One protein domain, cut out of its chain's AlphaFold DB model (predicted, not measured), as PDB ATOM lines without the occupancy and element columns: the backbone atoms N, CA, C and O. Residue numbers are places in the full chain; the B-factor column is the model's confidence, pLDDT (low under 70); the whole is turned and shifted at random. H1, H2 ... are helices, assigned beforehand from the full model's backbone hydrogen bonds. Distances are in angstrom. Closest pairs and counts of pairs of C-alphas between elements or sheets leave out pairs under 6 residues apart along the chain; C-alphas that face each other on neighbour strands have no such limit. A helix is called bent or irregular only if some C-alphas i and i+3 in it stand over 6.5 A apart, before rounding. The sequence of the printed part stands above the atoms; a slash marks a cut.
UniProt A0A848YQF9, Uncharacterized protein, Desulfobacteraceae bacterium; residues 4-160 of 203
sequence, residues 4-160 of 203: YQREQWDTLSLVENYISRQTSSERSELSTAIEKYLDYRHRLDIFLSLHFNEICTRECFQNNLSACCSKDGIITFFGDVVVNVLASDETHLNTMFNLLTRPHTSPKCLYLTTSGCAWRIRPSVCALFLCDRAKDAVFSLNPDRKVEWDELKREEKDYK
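What this domain is: This is residues 4 to 160 of the 203 residues of an uncharacterized protein of Desulfobacteraceae bacterium (UniProt A0A848YQF9). The long bent helix H2 makes one side of the domain; H3 packs on its first arm, with H1 on H3 and H4 on H1, while H7 runs back beside that arm. At the other end the short arm H2b turns off beside H6, and loops with H5 fill the middle. The printed part has 157 residues with seven named helices, H1 to H7 in chain order, and no named strand: all helix. It is compact, with a radius of gyration of the C-alphas of 16.5 A and spans of 51 by 37 by 21 A.

How they stand to each other: H2, residues 24 to 61, was assigned as one helix by its hydrogen bonds but is bent, with C-alphas 51 and 54 7.6 A apart; its arms H2a, 24 to 51, and H2b, 54 to 61, stand at a steep tilt of 69 degrees, only just short of about perpendicular. H2a is irregular, C-alphas 33 and 36 being 7.5 A apart, with a kink of 48 degrees near residue 35. Residues 27 to 34 of H2a touch H3, residues 78 to 86, about perpendicular at 80 degrees; the closest C-alphas, of Ser 31 and Leu 86, are 6.5 A apart. H3 touches residues 11 to 19 of H1, residues 4 to 21, closest at the C-alphas of Val 82 and Val 15, 6.2 A. Residues 5 to 12 of H1 touch H4, residues 90 to 101, at a shallow tilt of 27 degrees, opposite ways, closest at the C-alphas of Gln 5 and Leu 100, 5.3 A. Residues 37 to 44 of H2a touch H7, residues 143 to 160, at a shallow tilt of 18 degrees, opposite ways; the C-alphas of Tyr 37 and Tyr 159 are closest, 6.7 A. H6, residues 132 to 139, and H7 only just touch, only at the corner, with 3 pairs of C-alphas within 8 A, closest at those of Phe 139 and Lys 146, 5.4 A. H2b and H6 are close but not clearly touching, at 6.4 A between the C-alphas of Ile 55 and Ala 134. H5, residues 124 to 127, is close but not clearly touching to H3, with the C-alphas of Ser 124 and Asp 80 closest, 7.0 A. Each O i to N i+4 pair is within hydrogen-bond range in H3, H4 and H6, against 13 of 14 in H1, 22 of 24 in H2a, 3 of 4 in H2b and 11 of 14 in H7; H5 is too short for such a pair.

Where its parts are: H1 begins at C-alpha 4 (-30.494, 31.961, -35.125) and is 26.2 A long. H2a measures 38.4 A, from C-alpha 24 at (-10.485, 45.841, -14.204). H7 is 26.8 A long and ends at C-alpha 160 (-14.320, 45.645, -39.656).

The domain as a whole: The C-alphas farthest apart, of Thr 23 and Leu 141, are 50.7 A apart. The printed part has no cut. The links H2 to H3 and H4 to H5 are long, and in the second residues 112 to 113 pair with 116 to 117, antiparallel. Residues 21 to 26, of which 24 to 26 belong to H2, stand free. The mean pLDDT of the printed part is 90.9; residues 64, 66 to 67 and 69 to 73 are under 70.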
ATOM      1  N   TYR A   4     -30.981  30.586 -35.260       90.56
ATOM      2  CA  TYR A   4     -30.494  31.961 -35.125       90.56
ATOM      3  C   TYR A   4     -30.514  32.443 -33.667       90.56
ATOM      4  O   TYR A   4     -29.503  32.909 -33.160       90.56
ATOM      5  N   GLN A   5     -31.636  32.285 -32.952       93.19
ATOM      6  CA  GLN A   5     -31.710  32.681 -31.538       93.19
ATOM      7  C   GLN A   5     -30.664  31.966 -30.681       93.19
ATOM      8  O   GLN A   5     -30.064  32.592 -29.814       93.19
ATOM      9  N   ARG A   6     -30.450  30.668 -30.926       94.75
ATOM     10  CA  ARG A   6     -29.448  29.877 -30.210       94.75
ATOM     11  C   ARG A   6     -28.039  30.396 -30.484       94.75
ATOM     12  O   ARG A   6     -27.328  30.675 -29.535       94.75
ATOM     13  N   GLU A   7     -27.678  30.609 -31.746       95.19
ATOM     14  CA  GLU A   7     -26.372  31.154 -32.136       95.19
ATOM     15  C   GLU A   7     -26.072  32.505 -31.467       95.19
ATOM     16  O   GLU A   7     -24.983  32.724 -30.923       95.19
ATOM     17  N   GLN A   8     -27.056  33.407 -31.483       95.50
ATOM     18  CA  GLN A   8     -26.932  34.724 -30.867       95.50
ATOM     19  C   GLN A   8     -26.853  34.634 -29.336       95.50
ATOM     20  O   GLN A   8     -26.064  35.352 -28.724       95.50
ATOM     21  N   TRP A   9     -27.645  33.752 -28.712       96.81
ATOM     22  CA  TRP A   9     -27.620  33.535 -27.262       96.81
ATOM     23  C   TRP A   9     -26.293  32.934 -26.809       96.81
ATOM     24  O   TRP A   9     -25.686  33.455 -25.878       96.81
ATOM     25  N   ASP A  10     -25.818  31.893 -27.498       97.81
ATOM     26  CA  ASP A  10     -24.559  31.214 -27.192       97.81
ATOM     27  C   ASP A  10     -23.397  32.210 -27.276       97.81
ATOM     28  O   ASP A  10     -22.578  32.291 -26.363       97.81
ATOM     29  N   THR A  11     -23.363  33.038 -28.325       98.12
ATOM     30  CA  THR A  11     -22.306  34.047 -28.474       98.12
ATOM     31  C   THR A  11     -22.388  35.132 -27.403       98.12
ATOM     32  O   THR A  11     -21.365  35.460 -26.806       98.12
ATOM     33  N   LEU A  12     -23.580  35.670 -27.117       98.06
ATOM     34  CA  LEU A  12     -23.758  36.675 -26.065       98.06
ATOM     35  C   LEU A  12     -23.333  36.132 -24.693       98.06
ATOM     36  O   LEU A  12     -22.630  36.814 -23.955       98.06
ATOM     37  N   SER A  13     -23.712  34.889 -24.389       98.31
ATOM     38  CA  SER A  13     -23.354  34.191 -23.154       98.31
ATOM     39  C   SER A  13     -21.846  33.984 -23.034       98.31
ATOM     40  O   SER A  13     -21.269  34.276 -21.989       98.31
ATOM     41  N   LEU A  14     -21.173  33.533 -24.098       98.31
ATOM     42  CA  LEU A  14     -19.715  33.371 -24.105       98.31
ATOM     43  C   LEU A  14     -18.992  34.698 -23.850       98.31
ATOM     44  O   LEU A  14     -18.041  34.741 -23.070       98.31
ATOM     45  N   VAL A  15     -19.452  35.770 -24.498       98.56
ATOM     46  CA  VAL A  15     -18.838  37.093 -24.383       98.56
ATOM     47  C   VAL A  15     -19.025  37.678 -22.986       98.56
ATOM     48  O   VAL A  15     -18.051  38.116 -22.376       98.56
ATOM     49  N   GLU A  16     -20.253  37.655 -22.465       98.25
ATOM     50  CA  GLU A  16     -20.575  38.163 -21.129       98.25
ATOM     51  C   GLU A  16     -19.799  37.404 -20.043       98.25
ATOM     52  O   GLU A  16     -19.107  38.034 -19.242       98.25
ATOM     53  N   ASN A  17     -19.791  36.067 -20.092       97.75
ATOM     54  CA  ASN A  17     -19.072  35.239 -19.121       97.75
ATOM     55  C   ASN A  17     -17.559  35.472 -19.137       97.75
ATOM     56  O   ASN A  17     -16.903  35.380 -18.099       97.75
ATOM     57  N   TYR A  18     -16.975  35.708 -20.313       98.19
ATOM     58  CA  TYR A  18     -15.550  35.999 -20.412       98.19
ATOM     59  C   TYR A  18     -15.237  37.373 -19.823       98.19
ATOM     60  O   TYR A  18     -14.371  37.468 -18.953       98.19
ATOM     61  N   ILE A  19     -15.966  38.413 -20.241       97.62
ATOM     62  CA  ILE A  19     -15.744  39.798 -19.802       97.62
ATOM     63  C   ILE A  19     -15.968  39.949 -18.293       97.62
ATOM     64  O   ILE A  19     -15.186  40.632 -17.631       97.62
ATOM     65  N   SER A  20     -16.980  39.293 -17.719       96.00
ATOM     66  CA  SER A  20     -17.281  39.380 -16.283       96.00
ATOM     67  C   SER A  20     -16.187  38.781 -15.392       96.00
ATOM     68  O   SER A  20     -16.020  39.213 -14.250       96.00
ATOM     69  N   ARG A  21     -15.396  37.840 -15.923       96.56
ATOM     70  CA  ARG A  21     -14.262  37.202 -15.231       96.56
ATOM     71  C   ARG A  21     -12.939  37.946 -15.386       96.56
ATOM     72  O   ARG A  21     -11.994  37.619 -14.675       96.56
ATOM     73  N   GLN A  22     -12.868  38.924 -16.286       96.62
ATOM     74  CA  GLN A  22     -11.659  39.715 -16.489       96.62
ATOM     75  C   GLN A  22     -11.438  40.699 -15.332       96.62
ATOM     76  O   GLN A  22     -12.379  41.213 -14.708       96.62
ATOM     77  N   THR A  23     -10.178  41.016 -15.071       96.31
ATOM     78  CA  THR A  23      -9.769  42.083 -14.155       96.31
ATOM     79  C   THR A  23     -10.252  43.449 -14.654       96.31
ATOM     80  O   THR A  23     -10.692  43.614 -15.795       96.31
ATOM     81  N   SER A  24     -10.187  44.465 -13.792       94.56
ATOM     82  CA  SER A  24     -10.485  45.841 -14.204       94.56
ATOM     83  C   SER A  24      -9.530  46.343 -15.293       94.56
ATOM     84  O   SER A  24      -9.979  47.063 -16.180       94.56
ATOM     85  N   SER A  25      -8.252  45.941 -15.260       96.12
ATOM     86  CA  SER A  25      -7.258  46.315 -16.278       96.12
ATOM     87  C   SER A  25      -7.605  45.724 -17.641       96.12
ATOM     88  O   SER A  25      -7.755  46.467 -18.602       96.12
ATOM     89  N   GLU A  26      -7.843  44.414 -17.712       96.06
ATOM     90  CA  GLU A  26      -8.184  43.720 -18.964       96.06
ATOM     91  C   GLU A  26      -9.491  44.254 -19.576       96.06
ATOM     92  O   GLU A  26      -9.591  44.481 -20.783       96.06
ATOM     93  N   ARG A  27     -10.501  44.544 -18.740       96.25
ATOM     94  CA  ARG A  27     -11.734  45.211 -19.200       96.25
ATOM     95  C   ARG A  27     -11.470  46.623 -19.713       96.25
ATOM     96  O   ARG A  27     -12.074  47.026 -20.710       96.25
ATOM     97  N   SER A  28     -10.590  47.369 -19.050       96.56
ATOM     98  CA  SER A  28     -10.191  48.710 -19.479       96.56
ATOM     99  C   SER A  28      -9.450  48.674 -20.813       96.56
ATOM    100  O   SER A  28      -9.702  49.526 -21.660       96.56
ATOM    101  N   GLU A  29      -8.588  47.687 -21.044       97.31
ATOM    102  CA  GLU A  29      -7.867  47.504 -22.308       97.31
ATOM    103  C   GLU A  29      -8.825  47.223 -23.469       97.31
ATOM    104  O   GLU A  29      -8.764  47.893 -24.502       97.31
ATOM    105  N   LEU A  30      -9.774  46.301 -23.280       97.69
ATOM    106  CA  LEU A  30     -10.821  46.030 -24.268       97.69
ATOM    107  C   LEU A  30     -11.698  47.258 -24.537       97.69
ATOM    108  O   LEU A  30     -12.021  47.542 -25.690       97.69
ATOM    109  N   SER A  31     -12.052  48.005 -23.490       97.88
ATOM    110  CA  SER A  31     -12.837  49.238 -23.619       97.88
ATOM    111  C   SER A  31     -12.067  50.307 -24.396       97.88
ATOM    112  O   SER A  31     -12.610  50.891 -25.330       97.88
ATOM    113  N   THR A  32     -10.779  50.486 -24.086       98.25
ATOM    114  CA  THR A  32      -9.879  51.425 -24.775       98.25
ATOM    115  C   THR A  32      -9.755  51.075 -26.258       98.25
ATOM    116  O   THR A  32      -9.822  51.946 -27.125       98.25
ATOM    117  N   ALA A  33      -9.639  49.783 -26.581       98.00
ATOM    118  CA  ALA A  33      -9.525  49.321 -27.962       98.00
ATOM    119  C   ALA A  33     -10.738  49.710 -28.826       98.00
ATOM    120  O   ALA A  33     -10.582  49.940 -30.028       98.00
ATOM    121  N   ILE A  34     -11.935  49.818 -28.236       98.38
ATOM    122  CA  ILE A  34     -13.176  50.132 -28.962       98.38
ATOM    123  C   ILE A  34     -13.566  51.615 -28.929       98.38
ATOM    124  O   ILE A  34     -14.532  51.983 -29.595       98.38
ATOM    125  N   GLU A  35     -12.837  52.487 -28.226       98.25
ATOM    126  CA  GLU A  35     -13.206  53.906 -28.058       98.25
ATOM    127  C   GLU A  35     -13.417  54.629 -29.390       98.25
ATOM    128  O   GLU A  35     -14.452  55.259 -29.609       98.25
ATOM    129  N   LYS A  36     -12.476  54.476 -30.329       98.25
ATOM    130  CA  LYS A  36     -12.591  55.085 -31.663       98.25
ATOM    131  C   LYS A  36     -13.783  54.551 -32.449       98.25
ATOM    132  O   LYS A  36     -14.346  55.279 -33.260       98.25
ATOM    133  N   TYR A  37     -14.147  53.285 -32.247       98.50
ATOM    134  CA  TYR A  37     -15.338  52.720 -32.873       98.50
ATOM    135  C   TYR A  37     -16.598  53.312 -32.242       98.50
ATOM    136  O   TYR A  37     -17.511  53.690 -32.968       98.50
ATOM    137  N   LEU A  38     -16.641  53.458 -30.915       98.38
ATOM    138  CA  LEU A  38     -17.769  54.069 -30.213       98.38
ATOM    139  C   LEU A  38     -17.978  55.540 -30.604       98.38
ATOM    140  O   LEU A  38     -19.126  55.931 -30.809       98.38
ATOM    141  N   ASP A  39     -16.912  56.323 -30.788       98.25
ATOM    142  CA  ASP A  39     -17.009  57.693 -31.322       98.25
ATOM    143  C   ASP A  39     -17.643  57.714 -32.722       98.25
ATOM    144  O   ASP A  39     -18.621  58.426 -32.969       98.25
ATOM    145  N   TYR A  40     -17.152  56.860 -33.624       98.38
ATOM    146  CA  TYR A  40     -17.748  56.677 -34.947       98.38
ATOM    147  C   TYR A  40     -19.232  56.300 -34.858       98.38
ATOM    148  O   TYR A  40     -20.076  56.889 -35.541       98.38
ATOM    149  N   ARG A  41     -19.584  55.355 -33.979       97.94
ATOM    150  CA  ARG A  41     -20.976  54.938 -33.774       97.94
ATOM    151  C   ARG A  41     -21.846  56.070 -33.248       97.94
ATOM    152  O   ARG A  41     -22.984  56.188 -33.697       97.94
ATOM    153  N   HIS A  42     -21.315  56.917 -32.373       97.31
ATOM    154  CA  HIS A  42     -22.018  58.089 -31.873       97.31
ATOM    155  C   HIS A  42     -22.305  59.105 -32.986       97.31
ATOM    156  O   HIS A  42     -23.444  59.553 -33.124       97.31
ATOM    157  N   ARG A  43     -21.316  59.410 -33.838       97.88
ATOM    158  CA  ARG A  43     -21.505  60.295 -35.002       97.88
ATOM    159  C   ARG A  43     -22.523  59.742 -35.995       97.88
ATOM    160  O   ARG A  43     -23.398  60.481 -36.444       97.88
ATOM    161  N   LEU A  44     -22.465  58.442 -36.284       97.19
ATOM    162  CA  LEU A  44     -23.461  57.771 -37.121       97.19
ATOM    163  C   LEU A  44     -24.874  57.886 -36.526       97.19
ATOM    164  O   LEU A  44     -25.824  58.194 -37.244       97.19
ATOM    165  N   ASP A  45     -25.028  57.661 -35.220       94.75
ATOM    166  CA  ASP A  45     -26.328  57.758 -34.556       94.75
ATOM    167  C   ASP A  45     -26.869  59.198 -34.549       94.75
ATOM    168  O   ASP A  45     -28.072  59.387 -34.762       94.75
ATOM    169  N   ILE A  46     -26.008  60.212 -34.386       96.38
ATOM    170  CA  ILE A  46     -26.380  61.627 -34.545       96.38
ATOM    171  C   ILE A  46     -26.888  61.888 -35.965       96.38
ATOM    172  O   ILE A  46     -27.995  62.402 -36.123       96.38
ATOM    173  N   PHE A  47     -26.133  61.487 -36.991       96.69
ATOM    174  CA  PHE A  47     -26.519  61.675 -38.393       96.69
ATOM    175  C   PHE A  47     -27.889  61.048 -38.695       96.69
ATOM    176  O   PHE A  47     -28.785  61.693 -39.246       96.69
ATOM    177  N   LEU A  48     -28.092  59.797 -38.272       93.75
ATOM    178  CA  LEU A  48     -29.357  59.085 -38.457       93.75
ATOM    179  C   LEU A  48     -30.511  59.757 -37.702       93.75
ATOM    180  O   LEU A  48     -31.614  59.872 -38.236       93.75
ATOM    181  N   SER A  49     -30.267  60.228 -36.481       92.31
ATOM    182  CA  SER A  49     -31.291  60.894 -35.671       92.31
ATOM    183  C   SER A  49     -31.707  62.237 -36.270       92.31
ATOM    184  O   SER A  49     -32.895  62.550 -36.301       92.31
ATOM    185  N   LEU A  50     -30.751  63.012 -36.782       94.56
ATOM    186  CA  LEU A  50     -31.010  64.330 -37.361       94.56
ATOM    187  C   LEU A  50     -31.743  64.254 -38.702       94.56
ATOM    188  O   LEU A  50     -32.594  65.097 -38.973       94.56
ATOM    189  N   HIS A  51     -31.427  63.264 -39.538       94.50
ATOM    190  CA  HIS A  51     -31.892  63.255 -40.928       94.50
ATOM    191  C   HIS A  51     -32.941  62.189 -41.241       94.50
ATOM    192  O   HIS A  51     -33.711  62.358 -42.181       94.50
ATOM    193  N   PHE A  52     -33.010  61.106 -40.463       91.50
ATOM    194  CA  PHE A  52     -33.853  59.951 -40.785       91.50
ATOM    195  C   PHE A  52     -34.916  59.636 -39.732       91.50
ATOM    196  O   PHE A  52     -35.781  58.802 -39.993       91.50
ATOM    197  N   ASN A  53     -34.906  60.284 -38.561       86.94
ATOM    198  CA  ASN A  53     -35.830  59.946 -37.474       86.94
ATOM    199  C   ASN A  53     -37.310  60.104 -37.865       86.94
ATOM    200  O   ASN A  53     -38.136  59.258 -37.520       86.94
ATOM    201  N   GLU A  54     -37.659  61.143 -38.624       84.44
ATOM    202  CA  GLU A  54     -39.042  61.345 -39.065       84.44
ATOM    203  C   GLU A  54     -39.530  60.195 -39.960       84.44
ATOM    204  O   GLU A  54     -40.575  59.601 -39.698       84.44
ATOM    205  N   ILE A  55     -38.720  59.775 -40.930       84.25
ATOM    206  CA  ILE A  55     -39.097  58.722 -41.881       84.25
ATOM    207  C   ILE A  55     -38.996  57.334 -41.237       84.25
ATOM    208  O   ILE A  55     -39.931  56.531 -41.275       84.25
ATOM    209  N   CYS A  56     -37.850  57.009 -40.642       82.44
ATOM    210  CA  CYS A  56     -37.574  55.661 -40.158       82.44
ATOM    211  C   CYS A  56     -38.330  55.342 -38.865       82.44
ATOM    212  O   CYS A  56     -38.848  54.232 -38.731       82.44
ATOM    213  N   THR A  57     -38.443  56.299 -37.940       77.38
ATOM    214  CA  THR A  57     -39.110  56.072 -36.652       77.38
ATOM    215  C   THR A  57     -40.603  56.360 -36.742       77.38
ATOM    216  O   THR A  57     -41.411  55.484 -36.431       77.38
ATOM    217  N   ARG A  58     -40.996  57.562 -37.183       72.19
ATOM    218  CA  ARG A  58     -42.406  57.988 -37.123       72.19
ATOM    219  C   ARG A  58     -43.231  57.415 -38.267       72.19
ATOM    220  O   ARG A  58     -44.286  56.839 -38.026       72.19
ATOM    221  N   GLU A  59     -42.751  57.513 -39.504       74.50
ATOM    222  CA  GLU A  59     -43.519  56.998 -40.643       74.50
ATOM    223  C   GLU A  59     -43.439  55.475 -40.774       74.50
ATOM    224  O   GLU A  59     -44.438  54.841 -41.114       74.50
ATOM    225  N   CYS A  60     -42.275  54.874 -40.512       76.00
ATOM    226  CA  CYS A  60     -42.041  53.460 -40.806       76.00
ATOM    227  C   CYS A  60     -42.170  52.540 -39.586       76.00
ATOM    228  O   CYS A  60     -42.892  51.545 -39.655       76.00
ATOM    229  N   PHE A  61     -41.457  52.816 -38.493       73.56
ATOM    230  CA  PHE A  61     -41.449  51.934 -37.322       73.56
ATOM    231  C   PHE A  61     -42.775  51.987 -36.554       73.56
ATOM    232  O   PHE A  61     -43.399  50.944 -36.366       73.56
ATOM    233  N   GLN A  62     -43.246  53.182 -36.184       73.75
ATOM    234  CA  GLN A  62     -44.493  53.346 -35.421       73.75
ATOM    235  C   GLN A  62     -45.726  52.827 -36.175       73.75
ATOM    236  O   GLN A  62     -46.638  52.292 -35.553       73.75
ATOM    237  N   ASN A  63     -45.717  52.888 -37.510       70.62
ATOM    238  CA  ASN A  63     -46.799  52.358 -38.350       70.62
ATOM    239  C   ASN A  63     -46.569  50.906 -38.810       70.62
ATOM    240  O   ASN A  63     -47.304  50.402 -39.655       70.62
ATOM    241  N   ASN A  64     -45.542  50.226 -38.289       69.81
ATOM    242  CA  ASN A  64     -45.196  48.836 -38.606       69.81
ATOM    243  C   ASN A  64     -44.847  48.563 -40.093       69.81
ATOM    244  O   ASN A  64     -44.785  47.410 -40.530       69.81
ATOM    245  N   LEU A  65     -44.544  49.605 -40.871       71.81
ATOM    246  CA  LEU A  65     -44.205  49.539 -42.300       71.81
ATOM    247  C   LEU A  65     -42.723  49.235 -42.563       71.81
ATOM    248  O   LEU A  65     -42.348  48.928 -43.691       71.81
ATOM    249  N   SER A  66     -41.860  49.311 -41.543       67.44
ATOM    250  CA  SER A  66     -40.411  49.174 -41.720       67.44
ATOM    251  C   SER A  66     -40.022  47.813 -42.320       67.44
ATOM    252  O   SER A  66     -40.128  46.782 -41.646       67.44
ATOM    253  N   ALA A  67     -39.520  47.817 -43.557       66.44
ATOM    254  CA  ALA A  67     -38.887  46.652 -44.182       66.44
ATOM    255  C   ALA A  67     -37.485  46.379 -43.601       66.44
ATOM    256  O   ALA A  67     -37.049  45.236 -43.556       66.44
ATOM    257  N   CYS A  68     -36.817  47.420 -43.088       71.50
ATOM    258  CA  CYS A  68     -35.456  47.371 -42.540       71.50
ATOM    259  C   CYS A  68     -35.309  46.531 -41.258       71.50
ATOM    260  O   CYS A  68     -34.199  46.165 -40.891       71.50
ATOM    261  N   CYS A  69     -36.416  46.252 -40.563       67.00
ATOM    262  CA  CYS A  69     -36.448  45.500 -39.306       67.00
ATOM    263  C   CYS A  69     -37.329  44.248 -39.448       67.00
ATOM    264  O   CYS A  69     -38.233  44.048 -38.636       67.00
ATOM    265  N   SER A  70     -37.150  43.463 -40.511       69.38
ATOM    266  CA  SER A  70     -37.936  42.253 -40.800       69.38
ATOM    267  C   SER A  70     -37.461  41.018 -40.007       69.38
ATOM    268  O   SER A  70     -36.526  41.090 -39.214       69.38
ATOM    269  N   LYS A  71     -38.200  39.908 -40.151       55.72
ATOM    270  CA  LYS A  71     -38.128  38.675 -39.343       55.72
ATOM    271  C   LYS A  71     -36.784  37.945 -39.403       55.72
ATOM    272  O   LYS A  71     -36.432  37.264 -38.439       55.72
ATOM    273  N   ASP A  72     -36.065  38.073 -40.512       53.62
ATOM    274  CA  ASP A  72     -34.813  37.355 -40.719       53.62
ATOM    275  C   ASP A  72     -33.677  38.136 -40.065       53.62
ATOM    276  O   ASP A  72     -33.506  39.335 -40.288       53.62
ATOM    277  N   GLY A  73     -32.964  37.455 -39.171       60.97
ATOM    278  CA  GLY A  73     -31.930  38.043 -38.334       60.97
ATOM    279  C   GLY A  73     -30.933  38.884 -39.126       60.97
ATOM    280  O   GLY A  73     -30.515  38.524 -40.225       60.97
ATOM    281  N   ILE A  74     -30.539  40.014 -38.549       75.12
ATOM    282  CA  ILE A  74     -29.411  40.784 -39.062       75.12
ATOM    283  C   ILE A  74     -28.138  39.951 -38.893       75.12
ATOM    284  O   ILE A  74     -27.955  39.304 -37.864       75.12
ATOM    285  N   ILE A  75     -27.245  39.975 -39.884       84.69
ATOM    286  CA  ILE A  75     -25.894  39.445 -39.683       84.69
ATOM    287  C   ILE A  75     -25.251  40.279 -38.572       84.69
ATOM    288  O   ILE A  75     -25.143  41.502 -38.697       84.69
ATOM    289  N   THR A  76     -24.839  39.617 -37.497       92.31
ATOM    290  CA  THR A  76     -24.110  40.216 -36.380       92.31
ATOM    291  C   THR A  76     -22.692  39.676 -36.379       92.31
ATOM    292  O   THR A  76     -22.472  38.469 -36.435       92.31
ATOM    293  N   PHE A  77     -21.705  40.565 -36.348       96.38
ATOM    294  CA  PHE A  77     -20.323  40.138 -36.174       96.38
ATOM    295  C   PHE A  77     -20.064  39.855 -34.697       96.38
ATOM    296  O   PHE A  77     -20.669  40.481 -33.825       96.38
ATOM    297  N   PHE A  78     -19.105  38.979 -34.399       98.44
ATOM    298  CA  PHE A  78     -18.647  38.765 -33.026       98.44
ATOM    299  C   PHE A  78     -18.237  40.086 -32.350       98.44
ATOM    300  O   PHE A  78     -18.639  40.354 -31.221       98.44
ATOM    301  N   GLY A  79     -17.539  40.963 -33.082       98.12
ATOM    302  CA  GLY A  79     -17.184  42.306 -32.615       98.12
ATOM    303  C   GLY A  79     -18.386  43.179 -32.226       98.12
ATOM    304  O   GLY A  79     -18.294  43.915 -31.248       98.12
ATOM    305  N   ASP A  80     -19.535  43.059 -32.909       97.94
ATOM    306  CA  ASP A  80     -20.755  43.782 -32.516       97.94
ATOM    307  C   ASP A  80     -21.239  43.321 -31.128       97.94
ATOM    308  O   ASP A  80     -21.630  44.148 -30.304       97.94
ATOM    309  N   VAL A  81     -21.173  42.013 -30.842       98.25
ATOM    310  CA  VAL A  81     -21.553  41.440 -29.537       98.25
ATOM    311  C   VAL A  81     -20.609  41.929 -28.438       98.25
ATOM    312  O   VAL A  81     -21.079  42.397 -27.404       98.25
ATOM    313  N   VAL A  82     -19.294  41.869 -28.670       98.56
ATOM    314  CA  VAL A  82     -18.275  42.314 -27.702       98.56
ATOM    315  C   VAL A  82     -18.434  43.792 -27.371       98.56
ATOM    316  O   VAL A  82     -18.518  44.149 -26.196       98.56
ATOM    317  N   VAL A  83     -18.554  44.649 -28.390       98.44
ATOM    318  CA  VAL A  83     -18.784  46.088 -28.195       98.44
ATOM    319  C   VAL A  83     -20.060  46.328 -27.398       98.44
ATOM    320  O   VAL A  83     -20.063  47.129 -26.465       98.44
ATOM    321  N   ASN A  84     -21.144  45.632 -27.737       97.69
ATOM    322  CA  ASN A  84     -22.408  45.818 -27.045       97.69
ATOM    323  C   ASN A  84     -22.335  45.372 -25.578       97.69
ATOM    324  O   ASN A  84     -22.911  46.055 -24.737       97.69
ATOM    325  N   VAL A  85     -21.625  44.287 -25.254       98.31
ATOM    326  CA  VAL A  85     -21.415  43.856 -23.860       98.31
ATOM    327  C   VAL A  85     -20.592  44.873 -23.076       98.31
ATOM    328  O   VAL A  85     -21.002  45.252 -21.985       98.31
ATOM    329  N   LEU A  86     -19.494  45.383 -23.642       98.06
ATOM    330  CA  LEU A  86     -18.671  46.411 -22.991       98.06
ATOM    331  C   LEU A  86     -19.431  47.731 -22.772       98.06
ATOM    332  O   LEU A  86     -19.166  48.441 -21.808       98.06
ATOM    333  N   ALA A  87     -20.380  48.057 -23.653       96.88
ATOM    334  CA  ALA A  87     -21.159  49.295 -23.599       96.88
ATOM    335  C   ALA A  87     -22.475  49.194 -22.799       96.88
ATOM    336  O   ALA A  87     -23.186  50.197 -22.684       96.88
ATOM    337  N   SER A  88     -22.839  48.008 -22.299       96.94
ATOM    338  CA  SER A  88     -24.131  47.754 -21.650       96.94
ATOM    339  C   SER A  88     -23.988  47.485 -20.157       96.94
ATOM    340  O   SER A  88     -23.022  46.881 -19.705       96.94
ATOM    341  N   ASP A  89     -25.007  47.882 -19.397       95.38
ATOM    342  CA  ASP A  89     -25.190  47.418 -18.024       95.38
ATOM    343  C   ASP A  89     -25.889  46.044 -17.978       95.38
ATOM    344  O   ASP A  89     -26.407  45.532 -18.977       95.38
ATOM    345  N   GLU A  90     -25.936  45.454 -16.784       94.94
ATOM    346  CA  GLU A  90     -26.563  44.151 -16.544       94.94
ATOM    347  C   GLU A  90     -28.053  44.129 -16.940       94.94
ATOM    348  O   GLU A  90     -28.555  43.135 -17.465       94.94
ATOM    349  N   THR A  91     -28.772  45.241 -16.756       94.25
ATOM    350  CA  THR A  91     -30.206  45.326 -17.077       94.25
ATOM    351  C   THR A  91     -30.445  45.235 -18.587       94.25
ATOM    352  O   THR A  91     -31.351  44.524 -19.043       94.25
ATOM    353  N   HIS A  92     -29.611  45.906 -19.382       95.00
ATOM    354  CA  HIS A  92     -29.647  45.827 -20.841       95.00
ATOM    355  C   HIS A  92     -29.302  44.416 -21.332       95.00
ATOM    356  O   HIS A  92     -30.030  43.863 -22.163       95.00
ATOM    357  N   LEU A  93     -28.256  43.789 -20.788       96.44
ATOM    358  CA  LEU A  93     -27.866  42.428 -21.175       96.44
ATOM    359  C   LEU A  93     -28.942  41.397 -20.822       96.44
ATOM    360  O   LEU A  93     -29.317  40.579 -21.667       96.44
ATOM    361  N   ASN A  94     -29.536  41.500 -19.631       96.25
ATOM    362  CA  ASN A  94     -30.661  40.660 -19.224       96.25
ATOM    363  C   ASN A  94     -31.866  40.818 -20.162       96.25
ATOM    364  O   ASN A  94     -32.539  39.839 -20.493       96.25
ATOM    365  N   THR A  95     -32.127  42.030 -20.654       94.69
ATOM    366  CA  THR A  95     -33.174  42.264 -21.659       94.69
ATOM    367  C   THR A  95     -32.882  41.501 -22.955       94.69
ATOM    368  O   THR A  95     -33.772  40.831 -23.484       94.69
ATOM    369  N   MET A  96     -31.638  41.523 -23.442       95.00
ATOM    370  CA  MET A  96     -31.244  40.785 -24.646       95.00
ATOM    371  C   MET A  96     -31.342  39.264 -24.472       95.00
ATOM    372  O   MET A  96     -31.910  38.591 -25.336       95.00
ATOM    373  N   PHE A  97     -30.871  38.715 -23.348       96.56
ATOM    374  CA  PHE A  97     -31.016  37.285 -23.044       96.56
ATOM    375  C   PHE A  97     -32.487  36.851 -22.993       96.56
ATOM    376  O   PHE A  97     -32.858  35.807 -23.542       96.56
ATOM    377  N   ASN A  98     -33.353  37.674 -22.398       95.19
ATOM    378  CA  ASN A  98     -34.791  37.420 -22.347       95.19
ATOM    379  C   ASN A  98     -35.438  37.407 -23.740       95.19
ATOM    380  O   ASN A  98     -36.300  36.572 -24.010       95.19
ATOM    381  N   LEU A  99     -35.032  38.298 -24.649       92.81
ATOM    382  CA  LEU A  99     -35.549  38.313 -26.025       92.81
ATOM    383  C   LEU A  99     -35.120  37.074 -26.821       92.81
ATOM    384  O   LEU A  99     -35.905  36.525 -27.593       92.81
ATOM    385  N   LEU A 100     -33.893  36.602 -26.610       93.75
ATOM    386  CA  LEU A 100     -33.341  35.450 -27.323       93.75
ATOM    387  C   LEU A 100     -33.941  34.109 -26.882       93.75
ATOM    388  O   LEU A 100     -34.015  33.177 -27.682       93.75
ATOM    389  N   THR A 101     -34.414  34.013 -25.642       94.31
ATOM    390  CA  THR A 101     -35.004  32.782 -25.089       94.31
ATOM    391  C   THR A 101     -36.502  32.649 -25.360       94.31
ATOM    392  O   THR A 101     -37.019  31.529 -25.440       94.31
ATOM    393  N   ARG A 102     -37.214  33.765 -25.556       89.75
ATOM    394  CA  ARG A 102     -38.660  33.770 -25.823       89.75
ATOM    395  C   ARG A 102     -38.984  33.270 -27.238       89.75
ATOM    396  O   ARG A 102     -38.251  33.567 -28.182       89.75
ATOM    397  N   PRO A 103     -40.096  32.537 -27.435       87.94
ATOM    398  CA  PRO A 103     -40.592  32.238 -28.774       87.94
ATOM    399  C   PRO A 103     -40.841  33.530 -29.563       87.94
ATOM    400  O   PRO A 103     -41.586  34.397 -29.114       87.94
ATOM    401  N   HIS A 104     -40.226  33.651 -30.740       84.88
ATOM    402  CA  HIS A 104     -40.388  34.821 -31.601       84.88
ATOM    403  C   HIS A 104     -41.359  34.527 -32.743       84.88
ATOM    404  O   HIS A 104     -41.046  33.773 -33.666       84.88
ATOM    405  N   THR A 105     -42.553  35.110 -32.672       81.06
ATOM    406  CA  THR A 105     -43.631  34.918 -33.659       81.06
ATOM    407  C   THR A 105     -43.862  36.143 -34.543       81.06
ATOM    408  O   THR A 105     -44.562  36.047 -35.551       81.06
ATOM    409  N   SER A 106     -43.256  37.283 -34.200       81.94
ATOM    410  CA  SER A 106     -43.420  38.533 -34.939       81.94
ATOM    411  C   SER A 106     -42.734  38.475 -36.313       81.94
ATOM    412  O   SER A 106     -41.674  37.860 -36.455       81.94
ATOM    413  N   PRO A 107     -43.296  39.139 -37.341       77.12
ATOM    414  CA  PRO A 107     -42.636  39.321 -38.633       77.12
ATOM    415  C   PRO A 107     -41.519  40.381 -38.603       77.12
ATOM    416  O   PRO A 107     -40.945  40.685 -39.649       77.12
ATOM    417  N   LYS A 108     -41.234  40.985 -37.444       83.44
ATOM    418  CA  LYS A 108     -40.161  41.969 -37.257       83.44
ATOM    419  C   LYS A 108     -38.935  41.357 -36.585       83.44
ATOM    420  O   LYS A 108     -38.994  40.234 -36.094       83.44
ATOM    421  N   CYS A 109     -37.832  42.096 -36.560       86.81
ATOM    422  CA  CYS A 109     -36.593  41.703 -35.890       86.81
ATOM    423  C   CYS A 109     -36.849  41.344 -34.415       86.81
ATOM    424  O   CYS A 109     -37.581  42.051 -33.723       86.81
ATOM    425  N   LEU A 110     -36.226  40.272 -33.915       89.25
ATOM    426  CA  LEU A 110     -36.424  39.809 -32.532       89.25
ATOM    427  C   LEU A 110     -35.910  40.783 -31.469       89.25
ATOM    428  O   LEU A 110     -36.364  40.750 -30.329       89.25
ATOM    429  N   TYR A 111     -34.971  41.655 -31.839       89.69
ATOM    430  CA  TYR A 111     -34.446  42.694 -30.954       89.69
ATOM    431  C   TYR A 111     -35.294  43.966 -30.969       89.69
ATOM    432  O   TYR A 111     -34.945  44.938 -30.305       89.69
ATOM    433  N   LEU A 112     -36.371  44.004 -31.753       86.50
ATOM    434  CA  LEU A 112     -37.238  45.165 -31.837       86.50
ATOM    435  C   LEU A 112     -38.292  45.108 -30.729       86.50
ATOM    436  O   LEU A 112     -39.128  44.208 -30.693       86.50
ATOM    437  N   THR A 113     -38.257  46.096 -29.842       85.00
ATOM    438  CA  THR A 113     -39.172  46.248 -28.707       85.00
ATOM    439  C   THR A 113     -40.027  47.504 -28.871       85.00
ATOM    440  O   THR A 113     -39.816  48.299 -29.789       85.00
ATOM    441  N   THR A 114     -40.982  47.722 -27.968       81.50
ATOM    442  CA  THR A 114     -41.804  48.943 -27.955       81.50
ATOM    443  C   THR A 114     -40.988  50.211 -27.694       81.50
ATOM    444  O   THR A 114     -41.370  51.276 -28.165       81.50
ATOM    445  N   SER A 115     -39.850  50.105 -27.001       80.94
ATOM    446  CA  SER A 115     -38.908  51.207 -26.768       80.94
ATOM    447  C   SER A 115     -37.823  51.325 -27.847       80.94
ATOM    448  O   SER A 115     -36.913  52.138 -27.711       80.94
ATOM    449  N   GLY A 116     -37.909  50.542 -28.928       83.19
ATOM    450  CA  GLY A 116     -36.933  50.527 -30.016       83.19
ATOM    451  C   GLY A 116     -36.033  49.291 -29.991       83.19
ATOM    452  O   GLY A 116     -36.423  48.223 -29.514       83.19
ATOM    453  N   CYS A 117     -34.837  49.404 -30.568       87.69
ATOM    454  CA  CYS A 117     -33.887  48.292 -30.620       87.69
ATOM    455  C   CYS A 117     -33.347  47.969 -29.219       87.69
ATOM    456  O   CYS A 117     -32.940  48.869 -28.496       87.69
ATOM    457  N   ALA A 118     -33.304  46.685 -28.859       91.25
ATOM    458  CA  ALA A 118     -32.755  46.214 -27.589       91.25
ATOM    459  C   ALA A 118     -31.220  46.228 -27.535       91.25
ATOM    460  O   ALA A 118     -30.645  46.114 -26.457       91.25
ATOM    461  N   TRP A 119     -30.552  46.351 -28.686       93.75
ATOM    462  CA  TRP A 119     -29.111  46.574 -28.722       93.75
ATOM    463  C   TRP A 119     -28.799  47.975 -28.215       93.75
ATOM    464  O   TRP A 119     -29.344  48.951 -28.737       93.75
ATOM    465  N   ARG A 120     -27.866  48.076 -27.267       94.75
ATOM    466  CA  ARG A 120     -27.322  49.359 -26.822       94.75
ATOM    467  C   ARG A 120     -26.558  50.029 -27.955       94.75
ATOM    468  O   ARG A 120     -26.789  51.197 -28.244       94.75
ATOM    469  N   ILE A 121     -25.699  49.260 -28.625       95.38
ATOM    470  CA  ILE A 121     -25.019  49.655 -29.858       95.38
ATOM    471  C   ILE A 121     -25.525  48.742 -30.971       95.38
ATOM    472  O   ILE A 121     -25.222  47.551 -30.999       95.38
ATOM    473  N   ARG A 122     -26.329  49.286 -31.893       92.56
ATOM    474  CA  ARG A 122     -26.901  48.509 -33.008       92.56
ATOM    475  C   ARG A 122     -25.787  47.827 -33.814       92.56
ATOM    476  O   ARG A 122     -24.806  48.511 -34.127       92.56
ATOM    477  N   PRO A 123     -25.942  46.566 -34.252       93.25
ATOM    478  CA  PRO A 123     -24.942  45.931 -35.102       93.25
ATOM    479  C   PRO A 123     -24.666  46.768 -36.350       93.25
ATOM    480  O   PRO A 123     -25.588  47.361 -36.922       93.25
ATOM    481  N   SER A 124     -23.397  46.845 -36.747       92.31
ATOM    482  CA  SER A 124     -22.913  47.697 -37.846       92.31
ATOM    483  C   SER A 124     -23.737  47.568 -39.130       92.31
ATOM    484  O   SER A 124     -24.171  48.571 -39.698       92.31
ATOM    485  N   VAL A 125     -24.057  46.334 -39.526       90.00
ATOM    486  CA  VAL A 125     -24.879  46.023 -40.707       90.00
ATOM    487  C   VAL A 125     -26.272  46.650 -40.617       90.00
ATOM    488  O   VAL A 125     -26.771  47.184 -41.602       90.00
ATOM    489  N   CYS A 126     -26.895  46.611 -39.438       88.88
ATOM    490  CA  CYS A 126     -28.219  47.186 -39.214       88.88
ATOM    491  C   CYS A 126     -28.170  48.718 -39.199       88.88
ATOM    492  O   CYS A 126     -29.007  49.367 -39.819       88.88
ATOM    493  N   ALA A 127     -27.178  49.300 -38.524       90.75
ATOM    494  CA  ALA A 127     -27.042  50.750 -38.412       90.75
ATOM    495  C   ALA A 127     -26.735  51.431 -39.754       90.75
ATOM    496  O   ALA A 127     -27.150  52.565 -39.972       90.75
ATOM    497  N   LEU A 128     -26.058  50.729 -40.666       91.12
ATOM    498  CA  LEU A 128     -25.766  51.221 -42.013       91.12
ATOM    499  C   LEU A 128     -26.833  50.861 -43.056       91.12
ATOM    500  O   LEU A 128     -26.651  51.119 -44.249       91.12
ATOM    501  N   PHE A 129     -27.954  50.274 -42.638       88.25
ATOM    502  CA  PHE A 129     -29.041  49.948 -43.548       88.25
ATOM    503  C   PHE A 129     -30.064  51.086 -43.630       88.25
ATOM    504  O   PHE A 129     -30.772  51.388 -42.671       88.25
ATOM    505  N   LEU A 130     -30.207  51.657 -44.827       88.19
ATOM    506  CA  LEU A 130     -31.283  52.580 -45.187       88.19
ATOM    507  C   LEU A 130     -32.043  52.008 -46.388       88.19
ATOM    508  O   LEU A 130     -31.418  51.595 -47.370       88.19
ATOM    509  N   CYS A 131     -33.377  51.990 -46.325       86.38
ATOM    510  CA  CYS A 131     -34.197  51.607 -47.475       86.38
ATOM    511  C   CYS A 131     -34.208  52.714 -48.532       86.38
ATOM    512  O   CYS A 131     -33.974  53.882 -48.219       86.38
ATOM    513  N   ASP A 132     -34.521  52.353 -49.773       87.19
ATOM    514  CA  ASP A 132     -34.442  53.295 -50.892       87.19
ATOM    515  C   ASP A 132     -35.417  54.462 -50.729       87.19
ATOM    516  O   ASP A 132     -35.000  55.600 -50.872       87.19
ATOM    517  N   ARG A 133     -36.639  54.225 -50.222       87.06
ATOM    518  CA  ARG A 133     -37.569  55.313 -49.858       87.06
ATOM    519  C   ARG A 133     -36.933  56.348 -48.923       87.06
ATOM    520  O   ARG A 133     -37.120  57.544 -49.119       87.06
ATOM    521  N   ALA A 134     -36.227  55.900 -47.883       89.25
ATOM    522  CA  ALA A 134     -35.604  56.805 -46.921       89.25
ATOM    523  C   ALA A 134     -34.427  57.559 -47.552       89.25
ATOM    524  O   ALA A 134     -34.291  58.763 -47.350       89.25
ATOM    525  N   LYS A 135     -33.607  56.863 -48.350       91.19
ATOM    526  CA  LYS A 135     -32.517  57.486 -49.106       91.19
ATOM    527  C   LYS A 135     -33.048  58.539 -50.070       91.19
ATOM    528  O   LYS A 135     -32.538  59.647 -50.064       91.19
ATOM    529  N   ASP A 136     -34.075  58.223 -50.847       91.25
ATOM    530  CA  ASP A 136     -34.631  59.126 -51.852       91.25
ATOM    531  C   ASP A 136     -35.208  60.381 -51.200       91.25
ATOM    532  O   ASP A 136     -34.934  61.487 -51.660       91.25
ATOM    533  N   ALA A 137     -35.937  60.224 -50.093       90.88
ATOM    534  CA  ALA A 137     -36.528  61.341 -49.363       90.88
ATOM    535  C   ALA A 137     -35.481  62.308 -48.780       90.88
ATOM    536  O   ALA A 137     -35.722  63.510 -48.748       90.88
ATOM    537  N   VAL A 138     -34.320  61.811 -48.341       92.44
ATOM    538  CA  VAL A 138     -33.279  62.649 -47.714       92.44
ATOM    539  C   VAL A 138     -32.232  63.120 -48.725       92.44
ATOM    540  O   VAL A 138     -31.907  64.304 -48.784       92.44
ATOM    541  N   PHE A 139     -31.697  62.213 -49.540       94.75
ATOM    542  CA  PHE A 139     -30.566  62.485 -50.428       94.75
ATOM    543  C   PHE A 139     -30.965  63.205 -51.713       94.75
ATOM    544  O   PHE A 139     -30.170  63.997 -52.214       94.75
ATOM    545  N   SER A 140     -32.175  62.980 -52.241       90.12
ATOM    546  CA  SER A 140     -32.617  63.693 -53.453       90.12
ATOM    547  C   SER A 140     -32.825  65.182 -53.190       90.12
ATOM    548  O   SER A 140     -32.635  65.999 -54.084       90.12
ATOM    549  N   LEU A 141     -33.201  65.535 -51.957       87.00
ATOM    550  CA  LEU A 141     -33.399  66.919 -51.532       87.00
ATOM    551  C   LEU A 141     -32.097  67.589 -51.076       87.00
ATOM    552  O   LEU A 141     -32.005  68.814 -51.103       87.00
ATOM    553  N   ASN A 142     -31.100  66.809 -50.645       89.88
ATOM    554  CA  ASN A 142     -29.831  67.335 -50.157       89.88
ATOM    555  C   ASN A 142     -28.647  66.405 -50.504       89.88
ATOM    556  O   ASN A 142     -28.336  65.483 -49.738       89.88
ATOM    557  N   PRO A 143     -27.956  66.656 -51.634       92.62
ATOM    558  CA  PRO A 143     -26.808  65.862 -52.065       92.62
ATOM    559  C   PRO A 143     -25.650  65.822 -51.058       92.62
ATOM    560  O   PRO A 143     -24.980  64.794 -50.961       92.62
ATOM    561  N   ASP A 144     -25.448  66.873 -50.260       95.62
ATOM    562  CA  ASP A 144     -24.368  66.918 -49.264       95.62
ATOM    563  C   ASP A 144     -24.564  65.850 -48.178       95.62
ATOM    564  O   ASP A 144     -23.604  65.234 -47.717       95.62
ATOM    565  N   ARG A 145     -25.819  65.523 -47.835       95.06
ATOM    566  CA  ARG A 145     -26.131  64.432 -46.891       95.06
ATOM    567  C   ARG A 145     -25.771  63.066 -47.438       95.06
ATOM    568  O   ARG A 145     -25.439  62.165 -46.673       95.06
ATOM    569  N   LYS A 146     -25.814  62.902 -48.759       95.81
ATOM    570  CA  LYS A 146     -25.338  61.678 -49.394       95.81
ATOM    571  C   LYS A 146     -23.819  61.555 -49.265       95.81
ATOM    572  O   LYS A 146     -23.338  60.453 -49.017       95.81
ATOM    573  N   VAL A 147     -23.085  62.658 -49.418       96.81
ATOM    574  CA  VAL A 147     -21.623  62.685 -49.249       96.81
ATOM    575  C   VAL A 147     -21.249  62.312 -47.815       96.81
ATOM    576  O   VAL A 147     -20.498  61.362 -47.621       96.81
ATOM    577  N   GLU A 148     -21.861  62.962 -46.824       97.00
ATOM    578  CA  GLU A 148     -21.651  62.668 -45.397       97.00
ATOM    579  C   GLU A 148     -21.974  61.196 -45.058       97.00
ATOM    580  O   GLU A 148     -21.205  60.506 -44.387       97.00
ATOM    581  N   TRP A 149     -23.072  60.658 -45.599       97.12
ATOM    582  CA  TRP A 149     -23.421  59.242 -45.457       97.12
ATOM    583  C   TRP A 149     -22.391  58.292 -46.082       97.12
ATOM    584  O   TRP A 149     -22.071  57.240 -45.520       97.12
ATOM    585  N   ASP A 150     -21.892  58.622 -47.271       96.69
ATOM    586  CA  ASP A 150     -20.887  57.816 -47.959       96.69
ATOM    587  C   ASP A 150     -19.542  57.838 -47.215       96.69
ATOM    588  O   ASP A 150     -18.861  56.809 -47.173       96.69
ATOM    589  N   GLU A 151     -19.197  58.951 -46.565       97.75
ATOM    590  CA  GLU A 151     -18.034  59.057 -45.681       97.75
ATOM    591  C   GLU A 151     -18.171  58.165 -44.446       97.75
ATOM    592  O   GLU A 151     -17.260  57.377 -44.184       97.75
ATOM    593  N   LEU A 152     -19.320  58.193 -43.759       97.81
ATOM    594  CA  LEU A 152     -19.595  57.316 -42.611       97.81
ATOM    595  C   LEU A 152     -19.499  55.830 -42.994       97.81
ATOM    596  O   LEU A 152     -18.853  55.039 -42.308       97.81
ATOM    597  N   LYS A 153     -20.078  55.432 -44.135       96.31
ATOM    598  CA  LYS A 153     -19.956  54.054 -44.647       96.31
ATOM    599  C   LYS A 153     -18.523  53.668 -44.999       96.31
ATOM    600  O   LYS A 153     -18.166  52.496 -44.901       96.31
ATOM    601  N   ARG A 154     -17.725  54.608 -45.510       96.94
ATOM    602  CA  ARG A 154     -16.314  54.353 -45.818       96.94
ATOM    603  C   ARG A 154     -15.532  54.153 -44.527       96.94
ATOM    604  O   ARG A 154     -14.776  53.193 -44.453       96.94
ATOM    605  N   GLU A 155     -15.737  55.028 -43.550       97.62
ATOM    606  CA  GLU A 155     -15.071  54.988 -42.247       97.62
ATOM    607  C   GLU A 155     -15.353  53.681 -41.501       97.62
ATOM    608  O   GLU A 155     -14.454  53.103 -40.905       97.62
ATOM    609  N   GLU A 156     -16.564  53.132 -41.613       96.69
ATOM    610  CA  GLU A 156     -16.906  51.842 -41.007       96.69
ATOM    611  C   GLU A 156     -15.934  50.703 -41.360       96.69
ATOM    612  O   GLU A 156     -15.643  49.831 -40.531       96.69
ATOM    613  N   LYS A 157     -15.388  50.726 -42.581       95.88
ATOM    614  CA  LYS A 157     -14.426  49.723 -43.043       95.88
ATOM    615  C   LYS A 157     -13.160  49.718 -42.196       95.88
ATOM    616  O   LYS A 157     -12.572  48.655 -42.020       95.88
ATOM    617  N   ASP A 158     -12.793  50.851 -41.606       97.19
ATOM    618  CA  ASP A 158     -11.616  50.978 -40.750       97.19
ATOM    619  C   ASP A 158     -11.731  50.151 -39.460       97.19
ATOM    620  O   ASP A 158     -10.726  49.904 -38.796       97.19
ATOM    621  N   TYR A 159     -12.934  49.670 -39.133       97.69
ATOM    622  CA  TYR A 159     -13.205  48.904 -37.920       97.69
ATOM    623  C   TYR A 159     -13.494  47.423 -38.163       97.69
ATOM    624  O   TYR A 159     -13.315  46.627 -37.239       97.69
ATOM    625  N   LYS A 160     -13.906  47.033 -39.377       94.56
ATOM    626  CA  LYS A 160     -14.320  45.645 -39.656       94.56
ATOM    627  C   LYS A 160     -13.862  45.046 -40.981       94.56
ATOM    628  O   LYS A 160     -14.088  43.858 -41.205       94.56
TER     629      LYS A 160